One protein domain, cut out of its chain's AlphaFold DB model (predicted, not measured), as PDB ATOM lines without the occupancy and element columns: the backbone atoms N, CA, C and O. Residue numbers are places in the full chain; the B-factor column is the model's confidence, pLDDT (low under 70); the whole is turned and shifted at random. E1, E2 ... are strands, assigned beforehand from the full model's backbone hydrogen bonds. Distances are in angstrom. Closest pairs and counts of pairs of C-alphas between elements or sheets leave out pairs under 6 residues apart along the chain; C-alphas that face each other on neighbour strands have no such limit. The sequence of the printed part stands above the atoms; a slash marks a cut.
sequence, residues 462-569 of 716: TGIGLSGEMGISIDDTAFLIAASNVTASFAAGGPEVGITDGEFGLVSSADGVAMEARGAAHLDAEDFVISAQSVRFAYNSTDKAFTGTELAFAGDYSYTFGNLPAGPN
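What this domain is: This is residues 462 to 569 of the 716 residues of the protein "LEPR-XLL domain-containing protein" of Ramlibacter sp. H242 (UniProt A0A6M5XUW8). One sheet of five long strands, E1 to E5, is folded across its strands like a roof, as each strand bends sharply partway along. A small hairpin, E6 and E7, crosses over part of one half of this roof, on the outer side of the fold, and the opposite face of the sheet is bare. The printed part has 108 residues, with no named helix and seven strands in the order E1 to E7; the five-stranded sheet has the order E1 - E2 - E3 - E4 - E5 and is antiparallel throughout, as is the pair E6 - E7. The class is all strand. The whole is elongated, 48 by 31 by 20 A, and only just loose, close to compact, with a radius of gyration of the C-alphas of 15.8 A.

How they stand to each other: E1, residues 464 to 475, is an edge strand and forms a hairpin with E2, residues 478 to 491; N 467 and O 487 are 2.8 A apart, within hydrogen-bond range. E2 forms a hairpin with E3, residues 496 to 509, where N 483 and O 504 are 2.8 A apart. E3 forms a hairpin with E4, residues 512 to 525, where N 505 and O 516 are 2.9 A apart. E4 forms a hairpin with the other edge strand, E5, residues 528 to 540, where N 517 and O 537 are 2.8 A apart. These five strands are a meander, each the antiparallel neighbour of the one before. They bend in turn by 62 degrees at residue 468, 74 at 485, 76 at 501, 61 at 520 and 69 at 533. E6, residues 550 to 552, and E7, residues 558 to 560, form a further hairpin, with N 551 and O 559 2.7 A apart. The closest C-alphas of E2 and E7 are those of Ala 482 and Tyr 559, 6.2 A apart. The closest of E3 and E7 are those of Gly 505 and Tyr 559, 7.0 A. E5 and E7 are apart.

Where its parts are: E1 begins at C-alpha 464, (-8.655, 4.298, 36.237), and is 33.2 A long from first to last C-alpha. E2 measures 35.3 A, E3 35.5 A, E4 38.4 A and E5 33.5 A. E5 ends at C-alpha 540, (8.360, -13.621, 54.869). E6 and E7 have three residues each, and E7 ends at C-alpha 560, (-4.601, -19.617, 50.756).

The domain as a whole: The two C-alphas farthest apart, those of Asp 476 and Asp 527, are 50.8 A apart. The printed part has no cut. No link is long: that from E5 to E6, nine residues, is short, and the others are tight. The mean pLDDT of the printed part is 93.3, and of the printed residues Gly 493 alone is under 70.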
ATOM      1  N   THR A 462     -11.726   8.216  32.856       84.75
ATOM      2  CA  THR A 462     -10.252   8.192  32.960       84.75
ATOM      3  C   THR A 462      -9.611   6.815  32.801       84.75
ATOM      4  O   THR A 462      -8.396   6.726  32.866       84.75
ATOM      5  N   GLY A 463     -10.381   5.731  32.643       82.88
ATOM      6  CA  GLY A 463      -9.827   4.365  32.564       82.88
ATOM      7  C   GLY A 463      -9.107   3.889  33.837       82.88
ATOM      8  O   GLY A 463      -8.522   2.808  33.842       82.88
ATOM      9  N   ILE A 464      -9.143   4.682  34.915       90.69
ATOM     10  CA  ILE A 464      -8.655   4.298  36.237       90.69
ATOM     11  C   ILE A 464      -9.757   3.500  36.933       90.69
ATOM     12  O   ILE A 464     -10.862   4.015  37.138       90.69
ATOM     13  N   GLY A 465      -9.443   2.262  37.302       92.88
ATOM     14  CA  GLY A 465     -10.374   1.341  37.938       92.88
ATOM     15  C   GLY A 465      -9.668   0.343  38.848       92.88
ATOM     16  O   GLY A 465      -8.504   0.006  38.647       92.88
ATOM     17  N   LEU A 466     -10.392  -0.116  39.859       94.25
ATOM     18  CA  LEU A 466     -10.024  -1.191  40.765       94.25
ATOM     19  C   LEU A 466     -11.268  -2.045  40.997       94.25
ATOM     20  O   LEU A 466     -12.317  -1.514  41.353       94.25
ATOM     21  N   SER A 467     -11.153  -3.353  40.844       95.31
ATOM     22  CA  SER A 467     -12.157  -4.310  41.292       95.31
ATOM     23  C   SER A 467     -11.494  -5.543  41.889       95.31
ATOM     24  O   SER A 467     -10.343  -5.836  41.573       95.31
ATOM     25  N   GLY A 468     -12.200  -6.257  42.757       95.69
ATOM     26  CA  GLY A 468     -11.753  -7.534  43.308       95.69
ATOM     27  C   GLY A 468     -12.507  -7.904  44.576       95.69
ATOM     28  O   GLY A 468     -13.222  -7.087  45.144       95.69
ATOM     29  N   GLU A 469     -12.322  -9.133  45.028       96.06
ATOM     30  CA  GLU A 469     -12.780  -9.590  46.338       96.06
ATOM     31  C   GLU A 469     -11.726  -9.225  47.378       96.06
ATOM     32  O   GLU A 469     -10.536  -9.413  47.118       96.06
ATOM     33  N   MET A 470     -12.133  -8.705  48.533       96.19
ATOM     34  CA  MET A 470     -11.220  -8.330  49.612       96.19
ATOM     35  C   MET A 470     -11.723  -8.850  50.953       96.19
ATOM     36  O   MET A 470     -12.915  -8.792  51.228       96.19
ATOM     37  N   GLY A 471     -10.800  -9.297  51.802       97.50
ATOM     38  CA  GLY A 471     -11.041  -9.668  53.190       97.50
ATOM     39  C   GLY A 471     -10.099  -8.923  54.132       97.50
ATOM     40  O   GLY A 471      -8.918  -8.742  53.826       97.50
ATOM     41  N   ILE A 472     -10.614  -8.500  55.285       97.69
ATOM     42  CA  ILE A 472      -9.857  -7.879  56.377       97.69
ATOM     43  C   ILE A 472     -10.219  -8.597  57.676       97.69
ATOM     44  O   ILE A 472     -11.392  -8.777  57.986       97.69
ATOM     45  N   SER A 473      -9.215  -9.008  58.443       97.19
ATOM     46  CA  SER A 473      -9.399  -9.616  59.762       97.19
ATOM     47  C   SER A 473      -8.464  -8.940  60.746       97.19
ATOM     48  O   SER A 473      -7.267  -8.812  60.490       97.19
ATOM     49  N   ILE A 474      -9.006  -8.516  61.877       95.00
ATOM     50  CA  ILE A 474      -8.258  -7.927  62.981       95.00
ATOM     51  C   ILE A 474      -8.606  -8.728  64.221       95.00
ATOM     52  O   ILE A 474      -9.771  -8.760  64.600       95.00
ATOM     53  N   ASP A 475      -7.615  -9.350  64.842       91.38
ATOM     54  CA  ASP A 475      -7.754 -10.006  66.140       91.38
ATOM     55  C   ASP A 475      -6.565  -9.675  67.051       91.38
ATOM     56  O   ASP A 475      -5.669  -8.905  66.681       91.38
ATOM     57  N   ASP A 476      -6.556 -10.235  68.259       85.56
ATOM     58  CA  ASP A 476      -5.518  -9.984  69.268       85.56
ATOM     59  C   ASP A 476      -4.118 -10.459  68.845       85.56
ATOM     60  O   ASP A 476      -3.106 -10.070  69.440       85.56
ATOM     61  N   THR A 477      -4.034 -11.317  67.827       89.44
ATOM     62  CA  THR A 477      -2.792 -11.967  67.403       89.44
ATOM     63  C   THR A 477      -2.247 -11.411  66.095       89.44
ATOM     64  O   THR A 477      -1.024 -11.358  65.912       89.44
ATOM     65  N   ALA A 478      -3.126 -10.993  65.182       94.38
ATOM     66  CA  ALA A 478      -2.733 -10.578  63.850       94.38
ATOM     67  C   ALA A 478      -3.717  -9.608  63.179       94.38
ATOM     68  O   ALA A 478      -4.927  -9.605  63.389       94.38
ATOM     69  N   PHE A 479      -3.147  -8.818  62.273       96.62
ATOM     70  CA  PHE A 479      -3.854  -8.089  61.236       96.62
ATOM     71  C   PHE A 479      -3.673  -8.822  59.904       96.62
ATOM     72  O   PHE A 479      -2.538  -9.028  59.459       96.62
ATOM     73  N   LEU A 480      -4.780  -9.210  59.275       97.56
ATOM     74  CA  LEU A 480      -4.809  -9.955  58.021       97.56
ATOM     75  C   LEU A 480      -5.508  -9.138  56.935       97.56
ATOM     76  O   LEU A 480      -6.559  -8.542  57.175       97.56
ATOM     77  N   ILE A 481      -4.958  -9.174  55.725       98.12
ATOM     78  CA  ILE A 481      -5.634  -8.711  54.509       98.12
ATOM     79  C   ILE A 481      -5.481  -9.798  53.458       98.12
ATOM     80  O   ILE A 481      -4.385 -10.332  53.286       98.12
ATOM     81  N   ALA A 482      -6.541 -10.072  52.713       98.19
ATOM     82  CA  ALA A 482      -6.425 -10.798  51.463       98.19
ATOM     83  C   ALA A 482      -7.258 -10.154  50.361       98.19
ATOM     84  O   ALA A 482      -8.222  -9.439  50.634       98.19
ATOM     85  N   ALA A 483      -6.860 -10.397  49.120       97.62
ATOM     86  CA  ALA A 483      -7.641 -10.048  47.954       97.62
ATOM     87  C   ALA A 483      -7.478 -11.094  46.848       97.62
ATOM     88  O   ALA A 483      -6.429 -11.732  46.729       97.62
ATOM     89  N   SER A 484      -8.502 -11.250  46.016       96.69
ATOM     90  CA  SER A 484      -8.501 -12.167  44.870       96.69
ATOM     91  C   SER A 484      -9.325 -11.618  43.716       96.69
ATOM     92  O   SER A 484     -10.211 -10.788  43.923       96.69
ATOM     93  N   ASN A 485      -9.064 -12.108  42.502       95.38
ATOM     94  CA  ASN A 485      -9.684 -11.609  41.271       95.38
ATOM     95  C   ASN A 485      -9.499 -10.091  41.102       95.38
ATOM     96  O   ASN A 485     -10.378  -9.396  40.593       95.38
ATOM     97  N   VAL A 486      -8.362  -9.567  41.570       96.69
ATOM     98  CA  VAL A 486      -8.075  -8.138  41.530       96.69
ATOM     99  C   VAL A 486      -7.781  -7.725  40.097       96.69
ATOM    100  O   VAL A 486      -6.850  -8.226  39.467       96.69
ATOM    101  N   THR A 487      -8.555  -6.773  39.596       95.50
ATOM    102  CA  THR A 487      -8.258  -6.046  38.367       95.50
ATOM    103  C   THR A 487      -8.010  -4.594  38.725       95.50
ATOM    104  O   THR A 487      -8.872  -3.936  39.300       95.50
ATOM    105  N   ALA A 488      -6.832  -4.083  38.397       94.38
ATOM    106  CA  ALA A 488      -6.486  -2.683  38.594       94.38
ATOM    107  C   ALA A 488      -5.951  -2.119  37.283       94.38
ATOM    108  O   ALA A 488      -5.051  -2.705  36.688       94.38
ATOM    109  N   SER A 489      -6.478  -0.981  36.847       92.56
ATOM    110  CA  SER A 489      -6.008  -0.266  35.665       92.56
ATOM    111  C   SER A 489      -5.758   1.196  36.007       92.56
ATOM    112  O   SER A 489      -6.519   1.833  36.738       92.56
ATOM    113  N   PHE A 490      -4.681   1.748  35.465       90.50
ATOM    114  CA  PHE A 490      -4.367   3.165  35.533       90.50
ATOM    115  C   PHE A 490      -4.029   3.667  34.131       90.50
ATOM    116  O   PHE A 490      -2.972   3.342  33.595       90.50
ATOM    117  N   ALA A 491      -4.920   4.476  33.553       84.31
ATOM    118  CA  ALA A 491      -4.801   4.977  32.185       84.31
ATOM    119  C   ALA A 491      -5.009   6.502  32.125       84.31
ATOM    120  O   ALA A 491      -6.022   6.999  31.649       84.31
ATOM    121  N   ALA A 492      -4.051   7.299  32.601       71.56
ATOM    122  CA  ALA A 492      -4.196   8.761  32.660       71.56
ATOM    123  C   ALA A 492      -4.016   9.473  31.292       71.56
ATOM    124  O   ALA A 492      -3.152  10.337  31.144       71.56
ATOM    125  N   GLY A 493      -4.826   9.124  30.282       68.75
ATOM    126  CA  GLY A 493      -4.821   9.752  28.948       68.75
ATOM    127  C   GLY A 493      -3.559   9.485  28.114       68.75
ATOM    128  O   GLY A 493      -3.232  10.281  27.236       68.75
ATOM    129  N   GLY A 494      -2.848   8.398  28.420       76.94
ATOM    130  CA  GLY A 494      -1.587   7.974  27.815       76.94
ATOM    131  C   GLY A 494      -1.343   6.488  28.112       76.94
ATOM    132  O   GLY A 494      -2.281   5.717  27.921       76.94
ATOM    133  N   PRO A 495      -0.147   6.075  28.582       84.62
ATOM    134  CA  PRO A 495       0.137   4.668  28.843       84.62
ATOM    135  C   PRO A 495      -0.809   4.069  29.887       84.62
ATOM    136  O   PRO A 495      -1.122   4.714  30.893       84.62
ATOM    137  N   GLU A 496      -1.234   2.836  29.644       90.19
ATOM    138  CA  GLU A 496      -2.020   2.027  30.563       90.19
ATOM    139  C   GLU A 496      -1.088   1.097  31.337       90.19
ATOM    140  O   GLU A 496      -0.300   0.364  30.749       90.19
ATOM    141  N   VAL A 497      -1.183   1.117  32.663       93.25
ATOM    142  CA  VAL A 497      -0.580   0.097  33.527       93.25
ATOM    143  C   VAL A 497      -1.702  -0.657  34.203       93.25
ATOM    144  O   VAL A 497      -2.614  -0.027  34.744       93.25
ATOM    145  N   GLY A 498      -1.618  -1.980  34.232       94.62
ATOM    146  CA  GLY A 498      -2.605  -2.763  34.946       94.62
ATOM    147  C   GLY A 498      -2.118  -4.104  35.458       94.62
ATOM    148  O   GLY A 498      -1.040  -4.595  35.119       94.62
ATOM    149  N   ILE A 499      -2.954  -4.649  36.333       95.69
ATOM    150  CA  ILE A 499      -2.896  -6.013  36.839       95.69
ATOM    151  C   ILE A 499      -4.263  -6.646  36.587       95.69
ATOM    152  O   ILE A 499      -5.287  -6.006  36.832       95.69
ATOM    153  N   THR A 500      -4.281  -7.898  36.141       96.75
ATOM    154  CA  THR A 500      -5.494  -8.724  36.031       96.75
ATOM    155  C   THR A 500      -5.292 -10.048  36.754       96.75
ATOM    156  O   THR A 500      -4.156 -10.504  36.909       96.75
ATOM    157  N   ASP A 501      -6.392 -10.666  37.195       96.12
ATOM    158  CA  ASP A 501      -6.381 -11.907  37.984       96.12
ATOM    159  C   ASP A 501      -5.418 -11.825  39.182       96.12
ATOM    160  O   ASP A 501      -4.687 -12.760  39.511       96.12
ATOM    161  N   GLY A 502      -5.374 -10.641  39.797       97.25
ATOM    162  CA  GLY A 502      -4.498 -10.347  40.911       97.25
ATOM    163  C   GLY A 502      -4.971 -11.021  42.193       97.25
ATOM    164  O   GLY A 502      -6.163 -11.084  42.495       97.25
ATOM    165  N   GLU A 503      -4.019 -11.473  42.989       97.75
ATOM    166  CA  GLU A 503      -4.241 -12.003  44.320       97.75
ATOM    167  C   GLU A 503      -3.210 -11.431  45.289       97.75
ATOM    168  O   GLU A 503      -2.059 -11.179  44.924       97.75
ATOM    169  N   PHE A 504      -3.624 -11.243  46.535       97.69
ATOM    170  CA  PHE A 504      -2.807 -10.686  47.601       97.69
ATOM    171  C   PHE A 504      -3.151 -11.361  48.925       97.69
ATOM    172  O   PHE A 504      -4.319 -11.571  49.226       97.69
ATOM    173  N   GLY A 505      -2.140 -11.648  49.733       98.25
ATOM    174  CA  GLY A 505      -2.295 -12.110  51.105       98.25
ATOM    175  C   GLY A 505      -1.274 -11.444  52.009       98.25
ATOM    176  O   GLY A 505      -0.110 -11.298  51.636       98.25
ATOM    177  N   LEU A 506      -1.700 -11.055  53.205       98.31
ATOM    178  CA  LEU A 506      -0.886 -10.415  54.228       98.31
ATOM    179  C   LEU A 506      -1.264 -10.954  55.603       98.31
ATOM    180  O   LEU A 506      -2.430 -10.946  55.985       98.31
ATOM    181  N   VAL A 507      -0.246 -11.319  56.373       97.62
ATOM    182  CA  VAL A 507      -0.308 -11.532  57.817       97.62
ATOM    183  C   VAL A 507       0.698 -10.593  58.463       97.62
ATOM    184  O   VAL A 507       1.891 -10.657  58.166       97.62
ATOM    185  N   SER A 508       0.231  -9.729  59.356       97.12
ATOM    186  CA  SER A 508       1.067  -8.869  60.189       97.12
ATOM    187  C   SER A 508       0.789  -9.178  61.653       97.12
ATOM    188  O   SER A 508      -0.323  -8.981  62.128       97.12
ATOM    189  N   SER A 509       1.800  -9.646  62.376       95.38
ATOM    190  CA  SER A 509       1.691 -10.082  63.773       95.38
ATOM    191  C   SER A 509       2.904  -9.621  64.586       95.38
ATOM    192  O   SER A 509       3.826  -8.998  64.052       95.38
ATOM    193  N   ALA A 510       2.939  -9.961  65.875       95.12
ATOM    194  CA  ALA A 510       4.115  -9.735  66.717       95.12
ATOM    195  C   ALA A 510       5.373 -10.484  66.222       95.12
ATOM    196  O   ALA A 510       6.486 -10.007  66.442       95.12
ATOM    197  N   ASP A 511       5.199 -11.608  65.516       92.69
ATOM    198  CA  ASP A 511       6.291 -12.420  64.957       92.69
ATOM    199  C   ASP A 511       6.872 -11.831  63.658       92.69
ATOM    200  O   ASP A 511       7.911 -12.282  63.171       92.69
ATOM    201  N   GLY A 512       6.211 -10.818  63.089       94.38
ATOM    202  CA  GLY A 512       6.606 -10.138  61.861       94.38
ATOM    203  C   GLY A 512       5.518 -10.158  60.791       94.38
ATOM    204  O   GLY A 512       4.328 -10.316  61.065       94.38
ATOM    205  N   VAL A 513       5.957  -9.967  59.551       95.50
ATOM    206  CA  VAL A 513       5.113  -9.854  58.359       95.50
ATOM    207  C   VAL A 513       5.390 -10.997  57.386       95.50
ATOM    208  O   VAL A 513       6.549 -11.260  57.047       95.50
ATOM    209  N   ALA A 514       4.320 -11.617  56.900       96.88
ATOM    210  CA  ALA A 514       4.311 -12.536  55.770       96.88
ATOM    211  C   ALA A 514       3.328 -12.013  54.718       96.88
ATOM    212  O   ALA A 514       2.198 -11.668  55.049       96.88
ATOM    213  N   MET A 515       3.758 -11.911  53.464       97.31
ATOM    214  CA  MET A 515       2.913 -11.443  52.373       97.31
ATOM    215  C   MET A 515       3.262 -12.098  51.042       97.31
ATOM    216  O   MET A 515       4.420 -12.424  50.772       97.31
ATOM    217  N   GLU A 516       2.257 -12.232  50.191       97.12
ATOM    218  CA  GLU A 516       2.380 -12.699  48.817       97.12
ATOM    219  C   GLU A 516       1.448 -11.881  47.921       97.12
ATOM    220  O   GLU A 516       0.342 -11.530  48.320       97.12
ATOM    221  N   ALA A 517       1.905 -11.567  46.716       97.56
ATOM    222  CA  ALA A 517       1.107 -10.985  45.651       97.56
ATOM    223  C   ALA A 517       1.400 -11.725  44.349       97.56
ATOM    224  O   ALA A 517       2.563 -12.030  44.067       97.56
ATOM    225  N   ARG A 518       0.372 -11.987  43.545       96.75
ATOM    226  CA  ARG A 518       0.510 -12.568  42.203       96.75
ATOM    227  C   ARG A 518      -0.539 -12.020  41.245       96.75
ATOM    228  O   ARG A 518      -1.569 -11.548  41.701       96.75
ATOM    229  N   GLY A 519      -0.285 -12.068  39.944       97.25
ATOM    230  CA  GLY A 519      -1.251 -11.663  38.913       97.25
ATOM    231  C   GLY A 519      -0.583 -11.461  37.558       97.25
ATOM    232  O   GLY A 519       0.643 -11.445  37.481       97.25
ATOM    233  N   ALA A 520      -1.357 -11.309  36.489       97.81
ATOM    234  CA  ALA A 520      -0.811 -10.891  35.199       97.81
ATOM    235  C   ALA A 520      -0.577  -9.376  35.213       97.81
ATOM    236  O   ALA A 520      -1.374  -8.643  35.793       97.81
ATOM    237  N   ALA A 521       0.507  -8.904  34.596       96.44
ATOM    238  CA  ALA A 521       0.864  -7.488  34.589       96.44
ATOM    239  C   ALA A 521       1.100  -6.979  33.172       96.44
ATOM    240  O   ALA A 521       1.741  -7.657  32.366       96.44
ATOM    241  N   HIS A 522       0.654  -5.758  32.892       94.50
ATOM    242  CA  HIS A 522       0.917  -5.079  31.628       94.50
ATOM    243  C   HIS A 522       1.222  -3.597  31.824       94.50
ATOM    244  O   HIS A 522       0.736  -2.936  32.742       94.50
ATOM    245  N   LEU A 523       2.049  -3.086  30.925       93.25
ATOM    246  CA  LEU A 523       2.292  -1.678  30.677       93.25
ATOM    247  C   LEU A 523       2.241  -1.492  29.162       93.25
ATOM    248  O   LEU A 523       3.123  -1.966  28.448       93.25
ATOM    249  N   ASP A 524       1.205  -0.817  28.689       90.19
ATOM    250  CA  ASP A 524       0.996  -0.489  27.285       90.19
ATOM    251  C   ASP A 524       1.184   1.020  27.094       90.19
ATOM    252  O   ASP A 524       0.411   1.832  27.600       90.19
ATOM    253  N   ALA A 525       2.254   1.405  26.406       86.75
ATOM    254  CA  ALA A 525       2.528   2.764  25.968       86.75
ATOM    255  C   ALA A 525       2.744   2.778  24.446       86.75
ATOM    256  O   ALA A 525       3.183   1.784  23.880       86.75
ATOM    257  N   GLU A 526       2.529   3.929  23.793       82.81
ATOM    258  CA  GLU A 526       2.528   4.035  22.316       82.81
ATOM    259  C   GLU A 526       3.715   3.344  21.611       82.81
ATOM    260  O   GLU A 526       3.504   2.642  20.627       82.81
ATOM    261  N   ASP A 527       4.939   3.518  22.119       84.75
ATOM    262  CA  ASP A 527       6.170   2.935  21.555       84.75
ATOM    263  C   ASP A 527       6.835   1.909  22.498       84.75
ATOM    264  O   ASP A 527       7.993   1.541  22.299       84.75
ATOM    265  N   PHE A 528       6.159   1.512  23.578       88.19
ATOM    266  CA  PHE A 528       6.748   0.692  24.635       88.19
ATOM    267  C   PHE A 528       5.685  -0.201  25.271       88.19
ATOM    268  O   PHE A 528       4.852   0.273  26.039       88.19
ATOM    269  N   VAL A 529       5.751  -1.499  24.989       92.62
ATOM    270  CA  VAL A 529       4.832  -2.490  25.557       92.62
ATOM    271  C   VAL A 529       5.627  -3.500  26.365       92.62
ATOM    272  O   VAL A 529       6.594  -4.077  25.869       92.62
ATOM    273  N   ILE A 530       5.224  -3.720  27.613       95.19
ATOM    274  CA  ILE A 530       5.718  -4.813  28.450       95.19
ATOM    275  C   ILE A 530       4.528  -5.557  29.035       95.19
ATOM    276  O   ILE A 530       3.620  -4.946  29.588       95.19
ATOM    277  N   SER A 531       4.555  -6.881  28.969       96.94
ATOM    278  CA  SER A 531       3.593  -7.738  29.650       96.94
ATOM    279  C   SER A 531       4.282  -8.924  30.314       96.94
ATOM    280  O   SER A 531       5.408  -9.276  29.965       96.94
ATOM    281  N   ALA A 532       3.617  -9.512  31.300       97.94
ATOM    282  CA  ALA A 532       3.991 -10.773  31.917       97.94
ATOM    283  C   ALA A 532       2.721 -11.572  32.219       97.94
ATOM    284  O   ALA A 532       1.761 -11.033  32.774       97.94
ATOM    285  N   GLN A 533       2.730 -12.865  31.891       97.50
ATOM    286  CA  GLN A 533       1.607 -13.770  32.169       97.50
ATOM    287  C   GLN A 533       1.364 -13.931  33.670       97.50
ATOM    288  O   GLN A 533       0.228 -14.071  34.111       97.50
ATOM    289  N   SER A 534       2.439 -13.909  34.454       96.75
ATOM    290  CA  SER A 534       2.368 -13.859  35.905       96.75
ATOM    291  C   SER A 534       3.562 -13.086  36.439       96.75
ATOM    292  O   SER A 534       4.697 -13.327  36.034       96.75
ATOM    293  N   VAL A 535       3.309 -12.160  37.351       97.62
ATOM    294  CA  VAL A 535       4.299 -11.597  38.260       97.62
ATOM    295  C   VAL A 535       3.980 -12.086  39.657       97.62
ATOM    296  O   VAL A 535       2.813 -12.223  40.022       97.62
ATOM    297  N   ARG A 536       5.015 -12.322  40.451       96.88
ATOM    298  CA  ARG A 536       4.895 -12.739  41.838       96.88
ATOM    299  C   ARG A 536       5.837 -11.934  42.710       96.88
ATOM    300  O   ARG A 536       6.995 -11.716  42.362       96.88
ATOM    301  N   PHE A 537       5.347 -11.547  43.875       97.31
ATOM    302  CA  PHE A 537       6.124 -11.015  44.980       97.31
ATOM    303  C   PHE A 537       5.811 -11.841  46.223       97.31
ATOM    304  O   PHE A 537       4.650 -12.089  46.526       97.31
ATOM    305  N   ALA A 538       6.832 -12.250  46.963       96.81
ATOM    306  CA  ALA A 538       6.675 -13.011  48.189       96.81
ATOM    307  C   ALA A 538       7.702 -12.562  49.219       96.81
ATOM    308  O   ALA A 538       8.899 -12.505  48.937       96.81
ATOM    309  N   TYR A 539       7.242 -12.261  50.424       96.38
ATOM    310  CA  TYR A 539       8.088 -11.829  51.522       96.38
ATOM    311  C   TYR A 539       7.649 -12.496  52.817       96.38
ATOM    312  O   TYR A 539       6.482 -12.433  53.189       96.38
ATOM    313  N   ASN A 540       8.590 -13.102  53.532       95.50
ATOM    314  CA  ASN A 540       8.360 -13.621  54.869       95.50
ATOM    315  C   ASN A 540       9.500 -13.176  55.781       95.50
ATOM    316  O   ASN A 540      10.670 -13.453  55.527       95.50
ATOM    317  N   SER A 541       9.160 -12.438  56.831       93.88
ATOM    318  CA  SER A 541      10.108 -12.037  57.874       93.88
ATOM    319  C   SER A 541      10.066 -12.929  59.109       93.88
ATOM    320  O   SER A 541      10.926 -12.787  59.974       93.88
ATOM    321  N   THR A 542       9.097 -13.840  59.169       93.69
ATOM    322  CA  THR A 542       8.836 -14.701  60.321       93.69
ATOM    323  C   THR A 542       9.620 -16.014  60.237       93.69
ATOM    324  O   THR A 542      10.081 -16.439  59.171       93.69
ATOM    325  N   ASP A 543       9.694 -16.714  61.367       91.19
ATOM    326  CA  ASP A 543      10.237 -18.074  61.442       91.19
ATOM    327  C   ASP A 543       9.191 -19.159  61.102       91.19
ATOM    328  O   ASP A 543       9.485 -20.355  61.155       91.19
ATOM    329  N   LYS A 544       7.961 -18.765  60.737       92.19
ATOM    330  CA  LYS A 544       6.861 -19.671  60.390       92.19
ATOM    331  C   LYS A 544       6.695 -19.748  58.875       92.19
ATOM    332  O   LYS A 544       6.692 -18.735  58.185       92.19
ATOM    333  N   ALA A 545       6.518 -20.956  58.349       94.00
ATOM    334  CA  ALA A 545       6.112 -21.137  56.961       94.00
ATOM    335  C   ALA A 545       4.605 -20.887  56.839       94.00
ATOM    336  O   ALA A 545       3.827 -21.421  57.628       94.00
ATOM    337  N   PHE A 546       4.210 -20.117  55.832       95.62
ATOM    338  CA  PHE A 546       2.809 -19.844  55.506       95.62
ATOM    339  C   PHE A 546       2.329 -20.647  54.299       95.62
ATOM    340  O   PHE A 546       1.181 -20.528  53.900       95.62
ATOM    341  N   THR A 547       3.182 -21.501  53.731       95.56
ATOM    342  CA  THR A 547       2.837 -22.308  52.555       95.56
ATOM    343  C   THR A 547       1.567 -23.125  52.782       95.56
ATOM    344  O   THR A 547       1.520 -23.930  53.712       95.56
ATOM    345  N   GLY A 548       0.549 -22.919  51.942       96.69
ATOM    346  CA  GLY A 548      -0.747 -23.597  52.052       96.69
ATOM    347  C   GLY A 548      -1.568 -23.217  53.288       96.69
ATOM    348  O   GLY A 548      -2.513 -23.926  53.618       96.69
ATOM    349  N   THR A 549      -1.203 -22.149  54.003       96.75
ATOM    350  CA  THR A 549      -1.994 -21.637  55.129       96.75
ATOM    351  C   THR A 549      -3.181 -20.850  54.596       96.75
ATOM    352  O   THR A 549      -3.000 -19.939  53.788       96.75
ATOM    353  N   GLU A 550      -4.370 -21.196  55.078       96.62
ATOM    354  CA  GLU A 550      -5.619 -20.505  54.776       96.62
ATOM    355  C   GLU A 550      -5.881 -19.382  55.791       96.62
ATOM    356  O   GLU A 550      -5.664 -19.542  56.996       96.62
ATOM    357  N   LEU A 551      -6.331 -18.237  55.289       95.31
ATOM    358  CA  LEU A 551      -6.841 -17.098  56.040       95.31
ATOM    359  C   LEU A 551      -8.355 -17.052  55.842       95.31
ATOM    360  O   LEU A 551      -8.814 -17.050  54.701       95.31
ATOM    361  N   ALA A 552      -9.109 -16.990  56.937       92.50
ATOM    362  CA  ALA A 552     -10.568 -16.912  56.923       92.50
ATOM    363  C   ALA A 552     -11.051 -15.528  57.374       92.50
ATOM    364  O   ALA A 552     -10.528 -14.975  58.354       92.50
ATOM    365  N   PHE A 553     -12.056 -15.008  56.671       95.75
ATOM    366  CA  PHE A 553     -12.676 -13.699  56.887       95.75
ATOM    367  C   PHE A 553     -14.168 -13.858  57.225       95.75
ATOM    368  O   PHE A 553     -14.589 -14.944  57.614       95.75
ATOM    369  N   ALA A 554     -14.950 -12.777  57.160       94.62
ATOM    370  CA  ALA A 554     -16.398 -12.867  57.336       94.62
ATOM    371  C   ALA A 554     -17.037 -13.654  56.173       94.62
ATOM    372  O   ALA A 554     -16.479 -13.714  55.077       94.62
ATOM    373  N   GLY A 555     -18.204 -14.261  56.405       90.44
ATOM    374  CA  GLY A 555     -18.871 -15.092  55.398       90.44
ATOM    375  C   GLY A 555     -17.985 -16.236  54.884       90.44
ATOM    376  O   GLY A 555     -17.241 -16.850  55.645       90.44
ATOM    377  N   ASP A 556     -18.050 -16.500  53.578       89.94
ATOM    378  CA  ASP A 556     -17.358 -17.631  52.939       89.94
ATOM    379  C   ASP A 556     -15.991 -17.265  52.326       89.94
ATOM    380  O   ASP A 556     -15.346 -18.099  51.680       89.94
ATOM    381  N   TYR A 557     -15.535 -16.016  52.471       95.19
ATOM    382  CA  TYR A 557     -14.298 -15.575  51.832       95.19
ATOM    383  C   TYR A 557     -13.059 -16.108  52.561       95.19
ATOM    384  O   TYR A 557     -12.861 -15.895  53.761       95.19
ATOM    385  N   SER A 558     -12.173 -16.750  51.801       96.25
ATOM    386  CA  SER A 558     -10.891 -17.256  52.284       96.25
ATOM    387  C   SER A 558      -9.774 -17.049  51.264       96.25
ATOM    388  O   SER A 558     -10.002 -16.894  50.063       96.25
ATOM    389  N   TYR A 559      -8.538 -17.043  51.757       97.44
ATOM    390  CA  TYR A 559      -7.333 -16.937  50.938       97.44
ATOM    391  C   TYR A 559      -6.292 -17.950  51.391       97.44
ATOM    392  O   TYR A 559      -6.006 -18.048  52.578       97.44
ATOM    393  N   THR A 560      -5.669 -18.659  50.451       97.81
ATOM    394  CA  THR A 560      -4.601 -19.617  50.756       97.81
ATOM    395  C   THR A 560      -3.284 -19.173  50.134       97.81
ATOM    396  O   THR A 560      -3.182 -19.024  48.916       97.81
ATOM    397  N   PHE A 561      -2.254 -19.028  50.965       97.50
ATOM    398  CA  PHE A 561      -0.899 -18.732  50.501       97.50
ATOM    399  C   PHE A 561      -0.345 -19.842  49.599       97.50
ATOM    400  O   PHE A 561      -0.496 -21.037  49.877       97.50
ATOM    401  N   GLY A 562       0.378 -19.436  48.556       94.06
ATOM    402  CA  GLY A 562       1.188 -20.298  47.704       94.06
ATOM    403  C   GLY A 562       2.473 -20.753  48.398       94.06
ATOM    404  O   GLY A 562       2.469 -21.151  49.559       94.06
ATOM    405  N   ASN A 563       3.605 -20.730  47.691       91.06
ATOM    406  CA  ASN A 563       4.895 -21.142  48.256       91.06
ATOM    407  C   ASN A 563       5.535 -20.016  49.086       91.06
ATOM    408  O   ASN A 563       6.316 -19.218  48.565       91.06
ATOM    409  N   LEU A 564       5.238 -19.960  50.382       93.88
ATOM    410  CA  LEU A 564       5.807 -18.987  51.319       93.88
ATOM    411  C   LEU A 564       6.524 -19.712  52.477       93.88
ATOM    412  O   LEU A 564       5.905 -19.980  53.515       93.88
ATOM    413  N   PRO A 565       7.794 -20.127  52.295       91.31
ATOM    414  CA  PRO A 565       8.536 -20.873  53.309       91.31
ATOM    415  C   PRO A 565       8.884 -20.006  54.522       91.31
ATOM    416  O   PRO A 565       8.735 -18.785  54.503       91.31
ATOM    417  N   ALA A 566       9.345 -20.655  55.592       89.81
ATOM    418  CA  ALA A 566       9.913 -19.972  56.750       89.81
ATOM    419  C   ALA A 566      11.293 -19.393  56.415       89.81
ATOM    420  O   ALA A 566      12.075 -20.018  55.696       89.81
ATOM    421  N   GLY A 567      11.641 -18.269  57.031       79.00
ATOM    422  CA  GLY A 567      13.009 -17.770  57.020       79.00
ATOM    423  C   GLY A 567      13.047 -16.275  57.292       79.00
ATOM    424  O   GLY A 567      12.331 -15.532  56.621       79.00
ATOM    425  N   PRO A 568      13.898 -15.789  58.213       74.62
ATOM    426  CA  PRO A 568      13.939 -14.372  58.526       74.62
ATOM    427  C   PRO A 568      14.349 -13.589  57.278       74.62
ATOM    428  O   PRO A 568      15.472 -13.710  56.802       74.62
ATOM    429  N   ASN A 569      13.454 -12.748  56.766       81.94
ATOM    430  CA  ASN A 569      13.644 -11.906  55.581       81.94
ATOM    431  C   ASN A 569      13.845 -12.682  54.269       81.94
ATOM    432  O   ASN A 569      14.653 -12.266  53.428       81.94
TER     433      ASN A 569